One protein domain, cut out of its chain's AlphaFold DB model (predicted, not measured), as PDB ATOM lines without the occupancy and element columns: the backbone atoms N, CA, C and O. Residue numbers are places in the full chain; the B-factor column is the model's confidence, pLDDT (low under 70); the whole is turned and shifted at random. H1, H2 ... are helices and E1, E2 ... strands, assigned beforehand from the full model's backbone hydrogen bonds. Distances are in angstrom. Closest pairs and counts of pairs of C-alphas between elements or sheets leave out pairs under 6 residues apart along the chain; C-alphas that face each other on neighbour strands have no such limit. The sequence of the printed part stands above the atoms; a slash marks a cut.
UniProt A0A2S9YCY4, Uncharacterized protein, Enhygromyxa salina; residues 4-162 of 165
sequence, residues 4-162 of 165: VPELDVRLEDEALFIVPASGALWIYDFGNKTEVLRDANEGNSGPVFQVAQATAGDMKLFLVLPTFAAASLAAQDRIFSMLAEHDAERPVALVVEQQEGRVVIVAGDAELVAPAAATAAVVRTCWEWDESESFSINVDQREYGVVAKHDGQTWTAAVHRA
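This is residues 4 to 162 of the 165 residues of an uncharacterized protein of Enhygromyxa salina (UniProt A0A2S9YCY4). A closed barrel of eight strands wraps round one helix, H2; beyond the ring, E5 joins the sheet to a wing of three strands, E2, E3 and E4, and the other helix, H1, packs on the outside near E7 and E2. The 159 printed residues hold two named helices and eleven named strands, in the order E1 E2 E3 E4 E5 E6 H1 E7 E8 H2 E9 E10 E11. The mixed sheet has the ring E1 E5 E6 E7 E8 E9 E10 E11 and back to E1; the class is mixed, helices and strands. The whole is compact, with a radius of gyration of the C-alphas of 15.0 A and spans of 45 by 35 by 28 A.

Begin at E5, residues 49 to 56, and E6, residues 59 to 66, an antiparallel hairpin with N 52 and O 63 at 2.8 A. E7, residues 92 to 99, is parallel to E6, with N 93 and O 62 at 2.8 A, and bends by 55 degrees at residue 96. E7 and E8, residues 102 to 106, form a hairpin, with N 106 and O 94 at 2.8 A; E9, residues 135 to 139, is parallel to E8, with N 105 and O 138 at 2.8 A. E9, E10, residues 142 to 150, and E11, residues 155 to 161, form a meander, each strand the antiparallel neighbour of the one before, with N 137 and O 144 at 2.8 A and N 145 and O 160 at 2.8 A. E1, residues 7 to 11, closes the ring, antiparallel to E11, with N 9 and O 155 at 2.8 A, and to E5, with N 10 and O 55 at 2.8 A. The sheet curls round H2, residues 113 to 126, for instance with the closest C-alphas of H2 and E11, Ala 118 and Ala 157, 5.1 A apart. E1 runs on into E2, residues 14 to 19, at 77 degrees. E2, E3, residues 24 to 29, and E4, residues 33 to 38, form another meander, with N 17 and O 26 at 2.8 A and N 27 and O 35 at 2.8 A; with E5, antiparallel to E2, N 51 and O 16 at 2.7 A, they make a Greek key, four strands with the first beside the fourth. H1, residues 73 to 86, lies outside the barrel at a height over the sheet of 7.2 A; its closest C-alphas with E7 are Phe 80 and Val 92, 6.6 A. E6, H1, E7 and E8, H2, E9 are strand-helix-strand units, parallel neighbours with a helix between, with right-handed crossovers. In H1 and H2 every O i to N i+4 pair is within hydrogen-bond range.

Find C-alpha 7 at (190.468, 177.581, 155.557), where E1 begins. Look for H2 from C-alpha 113 at (199.065, 179.539, 163.833); like H1, it spans 20.0 A. E10 is 25.5 A long, and E11 ends at C-alpha 161, (203.642, 182.925, 154.789).

Look to the C-alphas of Pro 5 and Gly 43, the two farthest apart, at 46.7 A. The printed part has no cut and no long link. The mean pLDDT of the printed part is 85.1; confidence is under 70 in residues 4 to 5 and 28 to 45.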
ATOM      1  N   VAL A   4     199.488 177.560 152.564       63.41
ATOM      2  CA  VAL A   4     198.581 176.927 153.516       63.41
ATOM      3  C   VAL A   4     197.233 176.829 152.792       63.41
ATOM      4  O   VAL A   4     196.862 177.795 152.112       63.41
ATOM      5  N   PRO A   5     196.554 175.670 152.830       69.56
ATOM      6  CA  PRO A   5     195.240 175.535 152.218       69.56
ATOM      7  C   PRO A   5     194.295 176.624 152.734       69.56
ATOM      8  O   PRO A   5     194.408 177.074 153.874       69.56
ATOM      9  N   GLU A   6     193.397 177.067 151.859       88.75
ATOM     10  CA  GLU A   6     192.311 177.971 152.229       88.75
ATOM     11  C   GLU A   6     191.475 177.314 153.334       88.75
ATOM     12  O   GLU A   6     191.150 176.128 153.249       88.75
ATOM     13  N   LEU A   7     191.207 178.067 154.400       93.25
ATOM     14  CA  LEU A   7     190.468 177.581 155.557       93.25
ATOM     15  C   LEU A   7     189.048 178.127 155.518       93.25
ATOM     16  O   LEU A   7     188.858 179.343 155.485       93.25
ATOM     17  N   ASP A   8     188.071 177.229 155.598       94.81
ATOM     18  CA  ASP A   8     186.697 177.595 155.917       94.81
ATOM     19  C   ASP A   8     186.654 178.074 157.367       94.81
ATOM     20  O   ASP A   8     187.109 177.375 158.273       94.81
ATOM     21  N   VAL A   9     186.106 179.263 157.596       94.69
ATOM     22  CA  VAL A   9     185.961 179.868 158.916       94.69
ATOM     23  C   VAL A   9     184.481 180.060 159.216       94.69
ATOM     24  O   VAL A   9     183.719 180.595 158.412       94.69
ATOM     25  N   ARG A  10     184.066 179.640 160.406       93.31
ATOM     26  CA  ARG A  10     182.721 179.863 160.938       93.31
ATOM     27  C   ARG A  10     182.836 180.507 162.303       93.31
ATOM     28  O   ARG A  10     183.587 180.013 163.140       93.31
ATOM     29  N   LEU A  11     182.108 181.596 162.507       90.50
ATOM     30  CA  LEU A  11     181.966 182.238 163.808       90.50
ATOM     31  C   LEU A  11     180.677 181.735 164.450       90.50
ATOM     32  O   LEU A  11     179.698 181.495 163.744       90.50
ATOM     33  N   GLU A  12     180.688 181.542 165.761       89.25
ATOM     34  CA  GLU A  12     179.452 181.289 166.499       89.25
ATOM     35  C   GLU A  12     178.679 182.598 166.689       89.25
ATOM     36  O   GLU A  12     179.271 183.675 166.790       89.25
ATOM     37  N   ASP A  13     177.353 182.494 166.757       77.75
ATOM     38  CA  ASP A  13     176.448 183.644 166.888       77.75
ATOM     39  C   ASP A  13     176.462 184.267 168.301       77.75
ATOM     40  O   ASP A  13     175.800 185.268 168.561       77.75
ATOM     41  N   GLU A  14     177.223 183.686 169.227       78.81
ATOM     42  CA  GLU A  14     177.348 184.121 170.614       78.81
ATOM     43  C   GLU A  14     178.639 184.924 170.827       78.81
ATOM     44  O   GLU A  14     179.748 184.438 170.589       78.81
ATOM     45  N   ALA A  15     178.511 186.149 171.346       74.06
ATOM     46  CA  ALA A  15     179.657 186.943 171.774       74.06
ATOM     47  C   ALA A  15     180.009 186.626 173.229       74.06
ATOM     48  O   ALA A  15     179.265 186.956 174.154       74.06
ATOM     49  N   LEU A  16     181.176 186.027 173.439       88.75
ATOM     50  CA  LEU A  16     181.724 185.787 174.766       88.75
ATOM     51  C   LEU A  16     182.552 187.005 175.208       88.75
ATOM     52  O   LEU A  16     183.272 187.610 174.415       88.75
ATOM     53  N   PHE A  17     182.467 187.373 176.480       89.69
ATOM     54  CA  PHE A  17     183.225 188.479 177.060       89.69
ATOM     55  C   PHE A  17     183.883 188.053 178.361       89.69
ATOM     56  O   PHE A  17     183.263 187.399 179.199       89.69
ATOM     57  N   ILE A  18     185.128 188.479 178.549       90.19
ATOM     58  CA  ILE A  18     185.943 188.133 179.710       90.19
ATOM     59  C   ILE A  18     186.524 189.383 180.373       90.19
ATOM     60  O   ILE A  18     187.026 190.287 179.704       90.19
ATOM     61  N   VAL A  19     186.496 189.420 181.708       89.69
ATOM     62  CA  VAL A  19     187.156 190.454 182.522       89.69
ATOM     63  C   VAL A  19     188.141 189.776 183.467       89.69
ATOM     64  O   VAL A  19     187.758 189.305 184.541       89.69
ATOM     65  N   PRO A  20     189.436 189.741 183.115       87.81
ATOM     66  CA  PRO A  20     190.419 188.954 183.859       87.81
ATOM     67  C   PRO A  20     190.575 189.405 185.315       87.81
ATOM     68  O   PRO A  20     190.764 188.581 186.207       87.81
ATOM     69  N   ALA A  21     190.455 190.715 185.567       85.88
ATOM     70  CA  ALA A  21     190.644 191.311 186.889       85.88
ATOM     71  C   ALA A  21     189.571 190.896 187.912       85.88
ATOM     72  O   ALA A  21     189.876 190.770 189.098       85.88
ATOM     73  N   SER A  22     188.326 190.694 187.472       85.19
ATOM     74  CA  SER A  22     187.226 190.229 188.328       85.19
ATOM     75  C   SER A  22     186.988 188.727 188.233       85.19
ATOM     76  O   SER A  22     186.315 188.163 189.094       85.19
ATOM     77  N   GLY A  23     187.533 188.077 187.202       84.00
ATOM     78  CA  GLY A  23     187.232 186.688 186.884       84.00
ATOM     79  C   GLY A  23     185.861 186.500 186.235       84.00
ATOM     80  O   GLY A  23     185.389 185.371 186.183       84.00
ATOM     81  N   ALA A  24     185.223 187.569 185.759       85.50
ATOM     82  CA  ALA A  24     183.906 187.484 185.144       85.50
ATOM     83  C   ALA A  24     183.980 186.959 183.704       85.50
ATOM     84  O   ALA A  24     184.890 187.318 182.949       85.50
ATOM     85  N   LEU A  25     182.999 186.137 183.338       86.19
ATOM     86  CA  LEU A  25     182.810 185.578 182.002       86.19
ATOM     87  C   LEU A  25     181.310 185.583 181.692       86.19
ATOM     88  O   LEU A  25     180.520 185.059 182.479       86.19
ATOM     89  N   TRP A  26     180.902 186.166 180.572       84.19
ATOM     90  CA  TRP A  26     179.493 186.190 180.175       84.19
ATOM     91  C   TRP A  26     179.327 186.055 178.668       84.19
ATOM     92  O   TRP A  26     180.189 186.479 177.900       84.19
ATOM     93  N   ILE A  27     178.204 185.469 178.265       80.56
ATOM     94  CA  ILE A  27     177.788 185.322 176.875       80.56
ATOM     95  C   ILE A  27     176.700 186.347 176.570       80.56
ATOM     96  O   ILE A  27     175.812 186.623 177.382       80.56
ATOM     97  N   TYR A  28     176.774 186.914 175.375       69.19
ATOM     98  CA  TYR A  28     175.722 187.700 174.768       69.19
ATOM     99  C   TYR A  28     175.257 187.010 173.485       69.19
ATOM    100  O   TYR A  28     175.999 186.951 172.504       69.19
ATOM    101  N   ASP A  29     174.026 186.509 173.498       65.81
ATOM    102  CA  ASP A  29     173.332 186.067 172.291       65.81
ATOM    103  C   ASP A  29     172.722 187.304 171.611       65.81
ATOM    104  O   ASP A  29     171.874 187.990 172.200       65.81
ATOM    105  N   PHE A  30     173.139 187.588 170.368       56.25
ATOM    106  CA  PHE A  30     172.640 188.716 169.568       56.25
ATOM    107  C   PHE A  30     171.129 188.644 169.262       56.25
ATOM    108  O   PHE A  30     170.577 189.575 168.673       56.25
ATOM    109  N   GLY A  31     170.438 187.588 169.699       50.81
ATOM    110  CA  GLY A  31     169.004 187.400 169.550       50.81
ATOM    111  C   GLY A  31     168.118 187.877 170.702       50.81
ATOM    112  O   GLY A  31     167.026 188.353 170.398       50.81
ATOM    113  N   ASN A  32     168.477 187.729 171.994       52.47
ATOM    114  CA  ASN A  32     167.517 188.055 173.075       52.47
ATOM    115  C   ASN A  32     167.986 188.087 174.551       52.47
ATOM    116  O   ASN A  32     167.181 188.548 175.364       52.47
ATOM    117  N   LYS A  33     169.175 187.613 174.977       54.72
ATOM    118  CA  LYS A  33     169.549 187.590 176.419       54.72
ATOM    119  C   LYS A  33     171.064 187.594 176.670       54.72
ATOM    120  O   LYS A  33     171.803 186.857 176.031       54.72
ATOM    121  N   THR A  34     171.501 188.360 177.673       57.47
ATOM    122  CA  THR A  34     172.824 188.193 178.300       57.47
ATOM    123  C   THR A  34     172.753 187.053 179.313       57.47
ATOM    124  O   THR A  34     171.908 187.090 180.211       57.47
ATOM    125  N   GLU A  35     173.647 186.075 179.206       66.06
ATOM    126  CA  GLU A  35     173.813 185.000 180.183       66.06
ATOM    127  C   GLU A  35     175.155 185.155 180.908       66.06
ATOM    128  O   GLU A  35     176.221 185.213 180.295       66.06
ATOM    129  N   VAL A  36     175.114 185.247 182.239       62.09
ATOM    130  CA  VAL A  36     176.326 185.309 183.066       62.09
ATOM    131  C   VAL A  36     176.796 183.884 183.335       62.09
ATOM    132  O   VAL A  36     176.165 183.165 184.105       62.09
ATOM    133  N   LEU A  37     177.913 183.482 182.725       66.75
ATOM    134  CA  LEU A  37     178.517 182.163 182.943       66.75
ATOM    135  C   LEU A  37     179.328 182.104 184.239       66.75
ATOM    136  O   LEU A  37     179.411 181.067 184.896       66.75
ATOM    137  N   ARG A  38     179.952 183.227 184.603       65.56
ATOM    138  CA  ARG A  38     180.728 183.394 185.828       65.56
ATOM    139  C   ARG A  38     180.586 184.822 186.322       65.56
ATOM    140  O   ARG A  38     180.982 185.763 185.632       65.56
ATOM    141  N   ASP A  39     180.031 184.959 187.519       61.81
ATOM    142  CA  ASP A  39     179.825 186.259 188.143       61.81
ATOM    143  C   ASP A  39     181.163 186.902 188.546       61.81
ATOM    144  O   ASP A  39     182.146 186.215 188.854       61.81
ATOM    145  N   ALA A  40     181.207 188.231 188.512       59.50
ATOM    146  CA  ALA A  40     182.363 189.001 188.938       59.50
ATOM    147  C   ALA A  40     182.547 188.854 190.452       59.50
ATOM    148  O   ALA A  40     181.596 189.017 191.213       59.50
ATOM    149  N   ASN A  41     183.780 188.654 190.922       58.16
ATOM    150  CA  ASN A  41     184.061 188.975 192.320       58.16
ATOM    151  C   ASN A  41     183.835 190.488 192.499       58.16
ATOM    152  O   ASN A  41     184.520 191.292 191.857       58.16
ATOM    153  N   GLU A  42     182.840 190.860 193.313       43.66
ATOM    154  CA  GLU A  42     182.435 192.247 193.559       43.66
ATOM    155  C   GLU A  42     183.663 193.136 193.835       43.66
ATOM    156  O   GLU A  42     184.415 192.908 194.783       43.66
ATOM    157  N   GLY A  43     183.873 194.154 192.990       46.62
ATOM    158  CA  GLY A  43     184.814 195.249 193.259       46.62
ATOM    159  C   GLY A  43     185.883 195.534 192.200       46.62
ATOM    160  O   GLY A  43     186.431 196.633 192.214       46.62
ATOM    161  N   ASN A  44     186.161 194.628 191.254       54.22
ATOM    162  CA  ASN A  44     187.170 194.877 190.214       54.22
ATOM    163  C   ASN A  44     186.537 195.218 188.858       54.22
ATOM    164  O   ASN A  44     186.108 194.337 188.117       54.22
ATOM    165  N   SER A  45     186.536 196.501 188.492       66.50
ATOM    166  CA  SER A  45     186.380 196.916 187.097       66.50
ATOM    167  C   SER A  45     187.733 196.784 186.392       66.50
ATOM    168  O   SER A  45     188.733 197.369 186.798       66.50
ATOM    169  N   GLY A  46     187.786 195.954 185.356       71.62
ATOM    170  CA  GLY A  46     188.984 195.745 184.547       71.62
ATOM    171  C   GLY A  46     188.683 195.911 183.062       71.62
ATOM    172  O   GLY A  46     187.514 196.034 182.688       71.62
ATOM    173  N   PRO A  47     189.718 195.905 182.208       81.88
ATOM    174  CA  PRO A  47     189.511 195.861 180.769       81.88
ATOM    175  C   PRO A  47     188.690 194.621 180.404       81.88
ATOM    176  O   PRO A  47     188.971 193.514 180.871       81.88
ATOM    177  N   VAL A  48     187.664 194.839 179.586       87.88
ATOM    178  CA  VAL A  48     186.830 193.786 179.007       87.88
ATOM    179  C   VAL A  48     187.506 193.305 177.730       87.88
ATOM    180  O   VAL A  48     187.971 194.120 176.936       87.88
ATOM    181  N   PHE A  49     187.552 192.004 177.501       91.31
ATOM    182  CA  PHE A  49     187.987 191.437 176.230       91.31
ATOM    183  C   PHE A  49     186.808 190.729 175.593       91.31
ATOM    184  O   PHE A  49     186.050 190.040 176.277       91.31
ATOM    185  N   GLN A  50     186.654 190.923 174.290       91.19
ATOM    186  CA  GLN A  50     185.678 190.184 173.510       91.19
ATOM    187  C   GLN A  50     186.345 188.912 173.002       91.19
ATOM    188  O   GLN A  50     187.517 188.924 172.637       91.19
ATOM    189  N   VAL A  51     185.616 187.810 173.000       93.56
ATOM    190  CA  VAL A  51     186.113 186.511 172.577       93.56
ATOM    191  C   VAL A  51     185.224 186.025 171.445       93.56
ATOM    192  O   VAL A  51     184.033 185.788 171.630       93.56
ATOM    193  N   ALA A  52     185.812 185.909 170.258       92.56
ATOM    194  CA  ALA A  52     185.173 185.261 169.131       92.56
ATOM    195  C   ALA A  52     185.376 183.751 169.260       92.56
ATOM    196  O   ALA A  52     186.507 183.264 169.349       92.56
ATOM    197  N   GLN A  53     184.273 183.017 169.266       93.75
ATOM    198  CA  GLN A  53     184.285 181.566 169.187       93.75
ATOM    199  C   GLN A  53     184.239 181.187 167.711       93.75
ATOM    200  O   GLN A  53     183.344 181.628 166.987       93.75
ATOM    201  N   ALA A  54     185.225 180.424 167.246       94.31
ATOM    202  CA  ALA A  54     185.353 180.128 165.829       94.31
ATOM    203  C   ALA A  54     185.730 178.675 165.567       94.31
ATOM    204  O   ALA A  54     186.360 178.011 166.387       94.31
ATOM    205  N   THR A  55     185.374 178.206 164.379       95.62
ATOM    206  CA  THR A  55     185.927 176.999 163.767       95.62
ATOM    207  C   THR A  55     186.660 177.409 162.499       95.62
ATOM    208  O   THR A  55     186.050 178.048 161.646       95.62
ATOM    209  N   ALA A  56     187.942 177.073 162.375       94.31
ATOM    210  CA  ALA A  56     188.745 177.291 161.175       94.31
ATOM    211  C   ALA A  56     189.289 175.942 160.680       94.31
ATOM    212  O   ALA A  56     190.086 175.296 161.361       94.31
ATOM    213  N   GLY A  57     188.829 175.499 159.509       93.00
ATOM    214  CA  GLY A  57     189.010 174.119 159.062       93.00
ATOM    215  C   GLY A  57     188.282 173.142 159.990       93.00
ATOM    216  O   GLY A  57     187.068 173.220 160.156       93.00
ATOM    217  N   ASP A  58     189.028 172.226 160.603       92.50
ATOM    218  CA  ASP A  58     188.553 171.270 161.610       92.50
ATOM    219  C   ASP A  58     188.844 171.707 163.059       92.50
ATOM    220  O   ASP A  58     188.387 171.055 164.001       92.50
ATOM    221  N   MET A  59     189.550 172.825 163.257       94.50
ATOM    222  CA  MET A  59     189.941 173.316 164.576       94.50
ATOM    223  C   MET A  59     188.930 174.323 165.123       94.50
ATOM    224  O   MET A  59     188.682 175.367 164.518       94.50
ATOM    225  N   LYS A  60     188.402 174.052 166.318       95.38
ATOM    226  CA  LYS A  60     187.713 175.063 167.131       95.38
ATOM    227  C   LYS A  60     188.740 175.875 167.906       95.38
ATOM    228  O   LYS A  60     189.700 175.304 168.404       95.38
ATOM    229  N   LEU A  61     188.534 177.178 168.046       95.69
ATOM    230  CA  LEU A  61     189.390 178.032 168.864       95.69
ATOM    231  C   LEU A  61     188.623 179.209 169.465       95.69
ATOM    232  O   LEU A  61     187.554 179.602 168.988       95.69
ATOM    233  N   PHE A  62     189.227 179.801 170.488       95.75
ATOM    234  CA  PHE A  62     188.881 181.129 170.969       95.75
ATOM    235  C   PHE A  62     189.859 182.153 170.403       95.75
ATOM    236  O   PHE A  62     191.066 182.024 170.599       95.75
ATOM    237  N   LEU A  63     189.351 183.201 169.757       95.31
ATOM    238  CA  LEU A  63     190.134 184.389 169.432       95.31
ATOM    239  C   LEU A  63     189.758 185.520 170.388       95.31
ATOM    240  O   LEU A  63     188.646 186.043 170.348       95.31
ATOM    241  N   VAL A  64     190.699 185.916 171.237       94.62
ATOM    242  CA  VAL A  64     190.507 186.973 172.229       94.62
ATOM    243  C   VAL A  64     190.981 188.306 171.665       94.62
ATOM    244  O   VAL A  64     192.114 188.434 171.201       94.62
ATOM    245  N   LEU A  65     190.109 189.306 171.739       92.00
ATOM    246  CA  LEU A  65     190.265 190.620 171.131       92.00
ATOM    247  C   LEU A  65     190.276 191.703 172.221       92.00
ATOM    248  O   LEU A  65     189.357 191.764 173.052       92.00
ATOM    249  N   PRO A  66     191.292 192.580 172.240       88.44
ATOM    250  CA  PRO A  66     191.310 193.721 173.137       88.44
ATOM    251  C   PRO A  66     190.275 194.753 172.682       88.44
ATOM    252  O   PRO A  66     190.291 195.204 171.538       88.44
ATOM    253  N   THR A  67     189.392 195.168 173.592       81.38
ATOM    254  CA  THR A  67     188.388 196.208 173.291       81.38
ATOM    255  C   THR A  67     188.981 197.619 173.332       81.38
ATOM    256  O   THR A  67     188.639 198.456 172.504       81.38
ATOM    257  N   PHE A  68     189.892 197.887 174.276       77.19
ATOM    258  CA  PHE A  68     190.476 199.222 174.489       77.19
ATOM    259  C   PHE A  68     192.004 199.229 174.555       77.19
ATOM    260  O   PHE A  68     192.640 200.171 174.091       77.19
ATOM    261  N   ALA A  69     192.601 198.208 175.167       80.06
ATOM    262  CA  ALA A  69     194.040 198.127 175.373       80.06
ATOM    263  C   ALA A  69     194.505 196.672 175.343       80.06
ATOM    264  O   ALA A  69     193.751 195.763 175.699       80.06
ATOM    265  N   ALA A  70     195.761 196.472 174.951       84.12
ATOM    266  CA  ALA A  70     196.411 195.172 174.992       84.12
ATOM    267  C   ALA A  70     196.396 194.584 176.413       84.12
ATOM    268  O   ALA A  70     196.545 195.301 177.407       84.12
ATOM    269  N   ALA A  71     196.255 193.262 176.509       85.12
ATOM    270  CA  ALA A  71     196.331 192.562 177.784       85.12
ATOM    271  C   ALA A  71     197.757 192.618 178.358       85.12
ATOM    272  O   ALA A  71     198.725 192.252 177.685       85.12
ATOM    273  N   SER A  72     197.888 193.017 179.627       89.19
ATOM    274  CA  SER A  72     199.129 192.818 180.389       89.19
ATOM    275  C   SER A  72     199.407 191.324 180.565       89.19
ATOM    276  O   SER A  72     198.459 190.548 180.598       89.19
ATOM    277  N   LEU A  73     200.665 190.906 180.749       88.38
ATOM    278  CA  LEU A  73     201.020 189.480 180.902       88.38
ATOM    279  C   LEU A  73     200.168 188.755 181.960       88.38
ATOM    280  O   LEU A  73     199.631 187.689 181.691       88.38
ATOM    281  N   ALA A  74     199.940 189.388 183.115       89.50
ATOM    282  CA  ALA A  74     199.082 188.827 184.158       89.50
ATOM    283  C   ALA A  74     197.617 188.663 183.709       89.50
ATOM    284  O   ALA A  74     196.948 187.710 184.103       89.50
ATOM    285  N   ALA A  75     197.107 189.585 182.883       89.62
ATOM    286  CA  ALA A  75     195.789 189.442 182.277       89.62
ATOM    287  C   ALA A  75     195.776 188.322 181.227       89.62
ATOM    288  O   ALA A  75     194.801 187.584 181.186       89.62
ATOM    289  N   GLN A  76     196.845 188.150 180.438       91.06
ATOM    290  CA  GLN A  76     196.965 187.057 179.463       91.06
ATOM    291  C   GLN A  76     196.868 185.701 180.161       91.06
ATOM    292  O   GLN A  76     195.954 184.937 179.860       91.06
ATOM    293  N   ASP A  77     197.718 185.444 181.159       90.38
ATOM    294  CA  ASP A  77     197.714 184.187 181.923       90.38
ATOM    295  C   ASP A  77     196.329 183.882 182.508       90.38
ATOM    296  O   ASP A  77     195.857 182.739 182.512       90.38
ATOM    297  N   ARG A  78     195.642 184.928 182.979       91.12
ATOM    298  CA  ARG A  78     194.306 184.803 183.550       91.12
ATOM    299  C   ARG A  78     193.237 184.528 182.491       91.12
ATOM    300  O   ARG A  78     192.369 183.703 182.756       91.12
ATOM    301  N   ILE A  79     193.318 185.154 181.315       92.38
ATOM    302  CA  ILE A  79     192.451 184.867 180.159       92.38
ATOM    303  C   ILE A  79     192.597 183.404 179.749       92.38
ATOM    304  O   ILE A  79     191.592 182.700 179.684       92.38
ATOM    305  N   PHE A  80     193.834 182.939 179.537       91.88
ATOM    306  CA  PHE A  80     194.112 181.546 179.178       91.88
ATOM    307  C   PHE A  80     193.529 180.583 180.213       91.88
ATOM    308  O   PHE A  80     192.811 179.657 179.851       91.88
ATOM    309  N   SER A  81     193.769 180.843 181.502       91.56
ATOM    310  CA  SER A  81     193.244 180.005 182.588       91.56
ATOM    311  C   SER A  81     191.713 179.955 182.594       91.56
ATOM    312  O   SER A  81     191.129 178.886 182.704       91.56
ATOM    313  N   MET A  82     191.050 181.106 182.464       92.62
ATOM    314  CA  MET A  82     189.587 181.188 182.513       92.62
ATOM    315  C   MET A  82     188.911 180.535 181.305       92.62
ATOM    316  O   MET A  82     187.868 179.910 181.471       92.62
ATOM    317  N   LEU A  83     189.482 180.677 180.107       92.19
ATOM    318  CA  LEU A  83     188.942 180.041 178.906       92.19
ATOM    319  C   LEU A  83     189.201 178.534 178.904       92.19
ATOM    320  O   LEU A  83     188.299 177.786 178.553       92.19
ATOM    321  N   ALA A  84     190.359 178.080 179.392       91.38
ATOM    322  CA  ALA A  84     190.621 176.655 179.578       91.38
ATOM    323  C   ALA A  84     189.703 176.018 180.640       91.38
ATOM    324  O   ALA A  84     189.312 174.864 180.504       91.38
ATOM    325  N   GLU A  85     189.333 176.760 181.694       91.12
ATOM    326  CA  GLU A  85     188.316 176.330 182.671       91.12
ATOM    327  C   GLU A  85     186.911 176.239 182.048       91.12
ATOM    328  O   GLU A  85     186.107 175.414 182.482       91.12
ATOM    329  N   HIS A  86     186.603 177.091 181.067       90.38
ATOM    330  CA  HIS A  86     185.306 177.129 180.393       90.38
ATOM    331  C   HIS A  86     185.165 176.032 179.328       90.38
ATOM    332  O   HIS A  86     184.171 175.309 179.331       90.38
ATOM    333  N   ASP A  87     186.162 175.895 178.452       91.69
ATOM    334  CA  ASP A  87     186.237 174.862 177.419       91.69
ATOM    335  C   ASP A  87     187.712 174.516 177.151       91.69
ATOM    336  O   ASP A  87     188.427 175.216 176.433       91.69
ATOM    337  N   ALA A  88     188.170 173.419 177.756       89.31
ATOM    338  CA  ALA A  88     189.551 172.953 177.652       89.31
ATOM    339  C   ALA A  88     189.917 172.398 176.264       89.31
ATOM    340  O   ALA A  88     191.103 172.219 175.986       89.31
ATOM    341  N   GLU A  89     188.936 172.098 175.404       90.94
ATOM    342  CA  GLU A  89     189.182 171.551 174.062       90.94
ATOM    343  C   GLU A  89     189.423 172.651 173.019       90.94
ATOM    344  O   GLU A  89     189.897 172.364 171.918       90.94
ATOM    345  N   ARG A  90     189.131 173.914 173.355       93.31
ATOM    346  CA  ARG A  90     189.343 175.063 172.472       93.31
ATOM    347  C   ARG A  90     190.650 175.784 172.809       93.31
ATOM    348  O   ARG A  90     190.707 176.507 173.807       93.31
ATOM    349  N   PRO A  91     191.700 175.663 171.978       94.62
ATOM    350  CA  PRO A  91     192.896 176.476 172.137       94.62
ATOM    351  C   PRO A  91     192.575 177.972 172.000       94.62
ATOM    352  O   PRO A  91     191.624 178.381 171.330       94.62
ATOM    353  N   VAL A  92     193.388 178.798 172.655       94.12
ATOM    354  CA  VAL A  92     193.183 180.246 172.749       94.12
ATOM    355  C   VAL A  92     194.255 180.965 171.938       94.12
ATOM    356  O   VAL A  92     195.447 180.782 172.161       94.12
ATOM    357  N   ALA A  93     193.824 181.834 171.034       94.81
ATOM    358  CA  ALA A  93     194.654 182.813 170.356       94.81
ATOM    359  C   ALA A  93     194.328 184.205 170.905       94.81
ATOM    360  O   ALA A  93     193.165 184.599 170.964       94.81
ATOM    361  N   LEU A  94     195.342 184.972 171.290       94.50
ATOM    362  CA  LEU A  94     195.162 186.303 171.862       94.50
ATOM    363  C   LEU A  94     195.730 187.374 170.939       94.50
ATOM    364  O   LEU A  94     196.932 187.395 170.680       94.50
ATOM    365  N   VAL A  95     194.892 188.319 170.520       93.81
ATOM    366  CA  VAL A  95     195.344 189.543 169.859       93.81
ATOM    367  C   VAL A  95     195.981 190.469 170.897       93.81
ATOM    368  O   VAL A  95     195.342 190.898 171.857       93.81
ATOM    369  N   VAL A  96     197.259 190.785 170.705       90.75
ATOM    370  CA  VAL A  96     198.037 191.657 171.603       90.75
ATOM    371  C   VAL A  96     198.298 193.037 171.005       90.75
ATOM    372  O   VAL A  96     198.569 193.981 171.740       90.75
ATOM    373  N   GLU A  97     198.178 193.180 169.687       89.75
ATOM    374  CA  GLU A  97     198.279 194.458 168.983       89.75
ATOM    375  C   GLU A  97     197.357 194.438 167.761       89.75
ATOM    376  O   GLU A  97     197.259 193.426 167.065       89.75
ATOM    377  N   GLN A  98     196.701 195.563 167.487       88.31
ATOM    378  CA  GLN A  98     195.828 195.723 166.329       88.31
ATOM    379  C   GLN A  98     195.960 197.129 165.744       88.31
ATOM    380  O   GLN A  98     195.993 198.117 166.480       88.31
ATOM    381  N   GLN A  99     196.057 197.199 164.421       87.56
ATOM    382  CA  GLN A  99     196.066 198.417 163.609       87.56
ATOM    383  C   GLN A  99     195.327 198.125 162.295       87.56
ATOM    384  O   GLN A  99     195.101 196.963 161.962       87.56
ATOM    385  N   GLU A 100     194.955 199.138 161.520       88.25
ATOM    386  CA  GLU A 100     194.364 198.918 160.192       88.25
ATOM    387  C   GLU A 100     195.267 198.021 159.322       88.25
ATOM    388  O   GLU A 100     196.486 198.203 159.268       88.25
ATOM    389  N   GLY A 101     194.685 196.973 158.739       87.00
ATOM    390  CA  GLY A 101     195.361 195.961 157.933       87.00
ATOM    391  C   GLY A 101     196.357 195.072 158.687       87.00
ATOM    392  O   GLY A 101     197.007 194.237 158.055       87.00
ATOM    393  N   ARG A 102     196.518 195.214 160.014       90.94
ATOM    394  CA  ARG A 102     197.552 194.495 160.775       90.94
ATOM    395  C   ARG A 102     197.104 193.999 162.149       90.94
ATOM    396  O   ARG A 102     196.543 194.745 162.946       90.94
ATOM    397  N   VAL A 103     197.443 192.751 162.466       91.62
ATOM    398  CA  VAL A 103     197.154 192.122 163.766       91.62
ATOM    399  C   VAL A 103     198.384 191.370 164.275       91.62
ATOM    400  O   VAL A 103     199.101 190.749 163.492       91.62
ATOM    401  N   VAL A 104     198.639 191.413 165.582       93.38
ATOM    402  CA  VAL A 104     199.647 190.578 166.251       93.38
ATOM    403  C   VAL A 104     198.952 189.658 167.245       93.38
ATOM    404  O   VAL A 104     198.177 190.121 168.083       93.38
ATOM    405  N   ILE A 105     199.245 188.366 167.148       93.44
ATOM    406  CA  ILE A 105     198.609 187.280 167.886       93.44
ATOM    407  C   ILE A 105     199.669 186.482 168.643       93.44
ATOM    408  O   ILE A 105     200.742 186.183 168.112       93.44
ATOM    409  N   VAL A 106     199.328 186.098 169.868       91.06
ATOM    410  CA  VAL A 106     200.019 185.059 170.634       91.06
ATOM    411  C   VAL A 106     199.128 183.821 170.654       91.06
ATOM    412  O   VAL A 106     197.989 183.897 171.114       91.06
ATOM    413  N   ALA A 107     199.629 182.707 170.123       83.44
ATOM    414  CA  ALA A 107     198.890 181.445 170.022       83.44
ATOM    415  C   ALA A 107     199.508 180.353 170.906       83.44
ATOM    416  O   ALA A 107     198.793 179.521 171.453       83.44
ATOM    417  N   GLY A 108     200.835 180.360 171.078       74.19
ATOM    418  CA  GLY A 108     201.540 179.438 171.976       74.19
ATOM    419  C   GLY A 108     201.637 177.991 171.468       74.19
ATOM    420  O   GLY A 108     202.434 177.224 172.005       74.19
ATOM    421  N   ASP A 109     200.899 177.647 170.409       84.88
ATOM    422  CA  ASP A 109     200.935 176.367 169.700       84.88
ATOM    423  C   ASP A 109     201.142 176.593 168.192       84.88
ATOM    424  O   ASP A 109     200.494 177.434 167.565       84.88
ATOM    425  N   ALA A 110     202.050 175.817 167.597       83.56
ATOM    426  CA  ALA A 110     202.352 175.878 166.175       83.56
ATOM    427  C   ALA A 110     201.167 175.452 165.291       83.56
ATOM    428  O   ALA A 110     201.027 175.989 164.191       83.56
ATOM    429  N   GLU A 111     200.322 174.523 165.750       88.62
ATOM    430  CA  GLU A 111     199.145 174.063 165.000       88.62
ATOM    431  C   GLU A 111     198.047 175.135 164.946       88.62
ATOM    432  O   GLU A 111     197.313 175.231 163.962       88.62
ATOM    433  N   LEU A 112     198.001 176.018 165.948       90.69
ATOM    434  CA  LEU A 112     197.032 177.109 166.047       90.69
ATOM    435  C   LEU A 112     197.363 178.294 165.121       90.69
ATOM    436  O   LEU A 112     196.508 179.137 164.860       90.69
ATOM    437  N   VAL A 113     198.579 178.366 164.578       90.44
ATOM    438  CA  VAL A 113     199.065 179.539 163.833       90.44
ATOM    439  C   VAL A 113     198.176 179.920 162.646       90.44
ATOM    440  O   VAL A 113     197.759 181.074 162.531       90.44
ATOM    441  N   ALA A 114     197.900 178.975 161.743       91.19
ATOM    442  CA  ALA A 114     197.087 179.253 160.560       91.19
ATOM    443  C   ALA A 114     195.597 179.456 160.900       91.19
ATOM    444  O   ALA A 114     195.044 180.456 160.435       91.19
ATOM    445  N   PRO A 115     194.967 178.607 161.739       94.44
ATOM    446  CA  PRO A 115     193.612 178.836 162.241       94.44
ATOM    447  C   PRO A 115     193.431 180.209 162.899       94.44
ATOM    448  O   PRO A 115     192.528 180.949 162.523       94.44
ATOM    449  N   ALA A 116     194.328 180.614 163.802       94.50
ATOM    450  CA  ALA A 116     194.246 181.907 164.479       94.50
ATOM    451  C   ALA A 116     194.359 183.090 163.511       94.50
ATOM    452  O   ALA A 116     193.607 184.059 163.626       94.50
ATOM    453  N   ALA A 117     195.275 183.013 162.539       93.75
ATOM    454  CA  ALA A 117     195.417 184.054 161.528       93.75
ATOM    455  C   ALA A 117     194.174 184.149 160.627       93.75
ATOM    456  O   ALA A 117     193.656 185.242 160.399       93.75
ATOM    457  N   ALA A 118     193.656 183.010 160.163       94.12
ATOM    458  CA  ALA A 118     192.425 182.942 159.382       94.12
ATOM    459  C   ALA A 118     191.230 183.541 160.138       94.12
ATOM    460  O   ALA A 118     190.544 184.423 159.617       94.12
ATOM    461  N   THR A 119     191.020 183.116 161.387       95.06
ATOM    462  CA  THR A 119     189.942 183.626 162.238       95.06
ATOM    463  C   THR A 119     190.074 185.122 162.478       95.06
ATOM    464  O   THR A 119     189.082 185.831 162.363       95.06
ATOM    465  N   ALA A 120     191.275 185.637 162.756       93.69
ATOM    466  CA  ALA A 120     191.460 187.067 162.993       93.69
ATOM    467  C   ALA A 120     191.127 187.922 161.764       93.69
ATOM    468  O   ALA A 120     190.467 188.948 161.915       93.69
ATOM    469  N   ALA A 121     191.516 187.493 160.560       92.31
ATOM    470  CA  ALA A 121     191.128 188.189 159.333       92.31
ATOM    471  C   ALA A 121     189.601 188.201 159.153       92.31
ATOM    472  O   ALA A 121     189.013 189.259 158.945       92.31
ATOM    473  N   VAL A 122     188.952 187.041 159.304       92.88
ATOM    474  CA  VAL A 122     187.496 186.908 159.138       92.88
ATOM    475  C   VAL A 122     186.726 187.713 160.175       92.88
ATOM    476  O   VAL A 122     185.796 188.421 159.805       92.88
ATOM    477  N   VAL A 123     187.114 187.661 161.452       91.31
ATOM    478  CA  VAL A 123     186.465 188.455 162.506       91.31
ATOM    479  C   VAL A 123     186.576 189.945 162.199       91.31
ATOM    480  O   VAL A 123     185.583 190.662 162.290       91.31
ATOM    481  N   ARG A 124     187.754 190.414 161.776       88.12
ATOM    482  CA  ARG A 124     187.946 191.831 161.461       88.12
ATOM    483  C   ARG A 124     187.104 192.310 160.288       88.12
ATOM    484  O   ARG A 124     186.561 193.408 160.375       88.12
ATOM    485  N   THR A 125     186.968 191.503 159.239       86.50
ATOM    486  CA  THR A 125     186.099 191.838 158.105       86.50
ATOM    487  C   THR A 125     184.618 191.720 158.477       86.50
ATOM    488  O   THR A 125     183.845 192.633 158.214       86.50
ATOM    489  N   CYS A 126     184.205 190.619 159.113       85.25
ATOM    490  CA  CYS A 126     182.799 190.329 159.412       85.25
ATOM    491  C   CYS A 126     182.189 191.295 160.431       85.25
ATOM    492  O   CYS A 126     180.996 191.576 160.366       85.25
ATOM    493  N   TRP A 127     182.977 191.779 161.391       82.81
ATOM    494  CA  TRP A 127     182.510 192.740 162.394       82.81
ATOM    495  C   TRP A 127     182.713 194.196 161.961       82.81
ATOM    496  O   TRP A 127     182.528 195.095 162.777       82.81
ATOM    497  N   GLU A 128     183.092 194.429 160.697       77.38
ATOM    498  CA  GLU A 128     183.333 195.759 160.115       77.38
ATOM    499  C   GLU A 128     184.397 196.564 160.882       77.38
ATOM    500  O   GLU A 128     184.385 197.792 160.932       77.38
ATOM    501  N   TRP A 129     185.348 195.869 161.509       73.00
ATOM    502  CA  TRP A 129     186.473 196.508 162.194       73.00
ATOM    503  C   TRP A 129     187.584 196.897 161.218       73.00
ATOM    504  O   TRP A 129     188.505 197.621 161.604       73.00
ATOM    505  N   ASP A 130     187.571 196.356 159.998       74.25
ATOM    506  CA  ASP A 130     188.513 196.674 158.926       74.25
ATOM    507  C   ASP A 130     187.922 196.406 157.541       74.25
ATOM    508  O   ASP A 130     187.334 195.348 157.311       74.25
ATOM    509  N   GLU A 131     188.178 197.317 156.607       79.19
ATOM    510  CA  GLU A 131     187.809 197.196 155.191       79.19
ATOM    511  C   GLU A 131     189.001 196.789 154.302       79.19
ATOM    512  O   GLU A 131     188.887 196.740 153.077       79.19
ATOM    513  N   SER A 132     190.161 196.494 154.896       82.62
ATOM    514  CA  SER A 132     191.361 196.072 154.174       82.62
ATOM    515  C   SER A 132     191.107 194.827 153.321       82.62
ATOM    516  O   SER A 132     190.624 193.805 153.806       82.62
ATOM    517  N   GLU A 133     191.539 194.869 152.057       82.81
ATOM    518  CA  GLU A 133     191.442 193.729 151.128       82.81
ATOM    519  C   GLU A 133     192.323 192.535 151.547       82.81
ATOM    520  O   GLU A 133     192.101 191.396 151.130       82.81
ATOM    521  N   SER A 134     193.358 192.792 152.351       88.88
ATOM    522  CA  SER A 134     194.258 191.780 152.903       88.88
ATOM    523  C   SER A 134     194.848 192.240 154.231       88.88
ATOM    524  O   SER A 134     195.008 193.437 154.463       88.88
ATOM    525  N   PHE A 135     195.222 191.284 155.075       90.56
ATOM    526  CA  PHE A 135     195.774 191.520 156.403       90.56
ATOM    527  C   PHE A 135     197.207 191.001 156.511       90.56
ATOM    528  O   PHE A 135     197.512 189.895 156.065       90.56
ATOM    529  N   SER A 136     198.074 191.770 157.168       92.25
ATOM    530  CA  SER A 136     199.339 191.277 157.717       92.25
ATOM    531  C   SER A 136     199.101 190.808 159.150       92.25
ATOM    532  O   SER A 136     198.830 191.603 160.052       92.25
ATOM    533  N   ILE A 137     199.175 189.501 159.370       91.12
ATOM    534  CA  ILE A 137     198.965 188.893 160.679       91.12
ATOM    535  C   ILE A 137     200.277 188.297 161.156       91.12
ATOM    536  O   ILE A 137     200.844 187.406 160.528       91.12
ATOM    537  N   ASN A 138     200.769 188.797 162.282       92.00
ATOM    538  CA  ASN A 138     201.930 188.244 162.948       92.00
ATOM    539  C   ASN A 138     201.468 187.282 164.043       92.00
ATOM    540  O   ASN A 138     200.802 187.717 164.974       92.00
ATOM    541  N   VAL A 139     201.810 186.001 163.944       89.06
ATOM    542  CA  VAL A 139     201.527 185.008 164.990       89.06
ATOM    543  C   VAL A 139     202.846 184.485 165.528       89.06
ATOM    544  O   VAL A 139     203.668 183.986 164.754       89.06
ATOM    545  N   ASP A 140     203.073 184.633 166.834       88.94
ATOM    546  CA  ASP A 140     204.298 184.199 167.519       88.94
ATOM    547  C   ASP A 140     205.584 184.635 166.779       88.94
ATOM    548  O   ASP A 140     206.500 183.849 166.528       88.94
ATOM    549  N   GLN A 141     205.641 185.919 166.398       85.81
ATOM    550  CA  GLN A 141     206.752 186.578 165.687       85.81
ATOM    551  C   GLN A 141     206.922 186.184 164.211       85.81
ATOM    552  O   GLN A 141     207.878 186.616 163.562       85.81
ATOM    553  N   ARG A 142     205.998 185.410 163.637       87.50
ATOM    554  CA  ARG A 142     206.006 185.036 162.216       87.50
ATOM    555  C   ARG A 142     204.917 185.793 161.471       87.50
ATOM    556  O   ARG A 142     203.768 185.774 161.884       87.50
ATOM    557  N   GLU A 143     205.278 186.443 160.370       90.75
ATOM    558  CA  GLU A 143     204.337 187.220 159.559       90.75
ATOM    559  C   GLU A 143     203.670 186.372 158.466       90.75
ATOM    560  O   GLU A 143     204.320 185.602 157.746       90.75
ATOM    561  N   TYR A 144     202.362 186.566 158.323       90.12
ATOM    562  CA  TYR A 144     201.502 185.935 157.334       90.12
ATOM    563  C   TYR A 144     200.660 187.001 156.635       90.12
ATOM    564  O   TYR A 144     200.154 187.920 157.271       90.12
ATOM    565  N   GLY A 145     200.502 186.867 155.323       91.06
ATOM    566  CA  GLY A 145     199.464 187.565 154.577       91.06
ATOM    567  C   GLY A 145     198.192 186.729 154.594       91.06
ATOM    568  O   GLY A 145     198.254 185.529 154.320       91.06
ATOM    569  N   VAL A 146     197.058 187.348 154.909       92.12
ATOM    570  CA  VAL A 146     195.755 186.679 154.938       92.12
ATOM    571  C   VAL A 146     194.745 187.459 154.113       92.12
ATOM    572  O   VAL A 146     194.641 188.676 154.240       92.12
ATOM    573  N   VAL A 147     193.993 186.758 153.270       91.88
ATOM    574  CA  VAL A 147     192.869 187.328 152.516       91.88
ATOM    575  C   VAL A 147     191.604 186.604 152.948       91.88
ATOM    576  O   VAL A 147     191.492 185.399 152.728       91.88
ATOM    577  N   ALA A 148     190.674 187.334 153.563       91.69
ATOM    578  CA  ALA A 148     189.361 186.825 153.939       91.69
ATOM    579  C   ALA A 148     188.339 187.128 152.837       91.69
ATOM    580  O   ALA A 148     188.360 188.200 152.231       91.69
ATOM    581  N   LYS A 149     187.444 186.182 152.566       91.06
ATOM    582  CA  LYS A 149     186.348 186.322 151.603       91.06
ATOM    583  C   LYS A 149     185.085 185.694 152.163       91.06
ATOM    584  O   LYS A 149     185.162 184.744 152.933       91.06
ATOM    585  N   HIS A 150     183.938 186.200 151.732       88.50
ATOM    586  CA  HIS A 150     182.638 185.605 152.000       88.50
ATOM    587  C   HIS A 150     181.937 185.342 150.671       88.50
ATOM    588  O   HIS A 150     181.814 186.254 149.851       88.50
ATOM    589  N   ASP A 151     181.479 184.114 150.447       84.94
ATOM    590  CA  ASP A 151     180.785 183.725 149.210       84.94
ATOM    591  C   ASP A 151     179.252 183.876 149.291       84.94
ATOM    592  O   ASP A 151     178.533 183.564 148.340       84.94
ATOM    593  N   GLY A 152     178.746 184.381 150.421       78.38
ATOM    594  CA  GLY A 152     177.319 184.486 150.727       78.38
ATOM    595  C   GLY A 152     176.807 183.391 151.666       78.38
ATOM    596  O   GLY A 152     175.680 183.508 152.145       78.38
ATOM    597  N   GLN A 153     177.607 182.360 151.949       80.06
ATOM    598  CA  GLN A 153     177.265 181.276 152.873       80.06
ATOM    599  C   GLN A 153     178.381 180.962 153.871       80.06
ATOM    600  O   GLN A 153     178.090 180.643 155.021       80.06
ATOM    601  N   THR A 154     179.639 181.012 153.436       86.00
ATOM    602  CA  THR A 154     180.801 180.630 154.240       86.00
ATOM    603  C   THR A 154     181.897 181.682 154.115       86.00
ATOM    604  O   THR A 154     182.130 182.246 153.042       86.00
ATOM    605  N   TRP A 155     182.580 181.954 155.227       93.06
ATOM    606  CA  TRP A 155     183.818 182.721 155.207       93.06
ATOM    607  C   TRP A 155     184.986 181.797 154.888       93.06
ATOM    608  O   TRP A 155     185.110 180.725 155.469       93.06
ATOM    609  N   THR A 156     185.874 182.233 154.008       93.75
ATOM    610  CA  THR A 156     187.108 181.526 153.664       93.75
ATOM    611  C   THR A 156     188.297 182.449 153.872       93.75
ATOM    612  O   THR A 156     188.228 183.636 153.540       93.75
ATOM    613  N   ALA A 157     189.405 181.921 154.380       92.81
ATOM    614  CA  ALA A 157     190.635 182.675 154.572       92.81
ATOM    615  C   ALA A 157     191.829 181.965 153.928       92.81
ATOM    616  O   ALA A 157     192.188 180.845 154.296       92.81
ATOM    617  N   ALA A 158     192.482 182.646 152.990       92.06
ATOM    618  CA  ALA A 158     193.712 182.176 152.371       92.06
ATOM    619  C   ALA A 158     194.918 182.704 153.157       92.06
ATOM    620  O   ALA A 158     195.150 183.914 153.195       92.06
ATOM    621  N   VAL A 159     195.675 181.804 153.793       89.75
ATOM    622  CA  VAL A 159     196.841 182.149 154.622       89.75
ATOM    623  C   VAL A 159     198.129 181.855 153.856       89.75
ATOM    624  O   VAL A 159     198.375 180.748 153.372       89.75
ATOM    625  N   HIS A 160     199.002 182.851 153.750       88.62
ATOM    626  CA  HIS A 160     200.267 182.726 153.037       88.62
ATOM    627  C   HIS A 160     201.401 183.253 153.898       88.62
ATOM    628  O   HIS A 160     201.360 184.376 154.393       88.62
ATOM    629  N   ARG A 161     202.461 182.461 154.061       80.94
ATOM    630  CA  ARG A 161     203.642 182.925 154.789       80.94
ATOM    631  C   ARG A 161     204.271 184.105 154.050       80.94
ATOM    632  O   ARG A 161     204.603 183.982 152.866       80.94
ATOM    633  N   ALA A 162     204.451 185.231 154.741       72.88
ATOM    634  CA  ALA A 162     205.129 186.379 154.157       72.88
ATOM    635  C   ALA A 162     206.582 186.000 153.834       72.88
ATOM    636  O   ALA A 162     207.227 185.238 154.565       72.88
TER     637      ALA A 162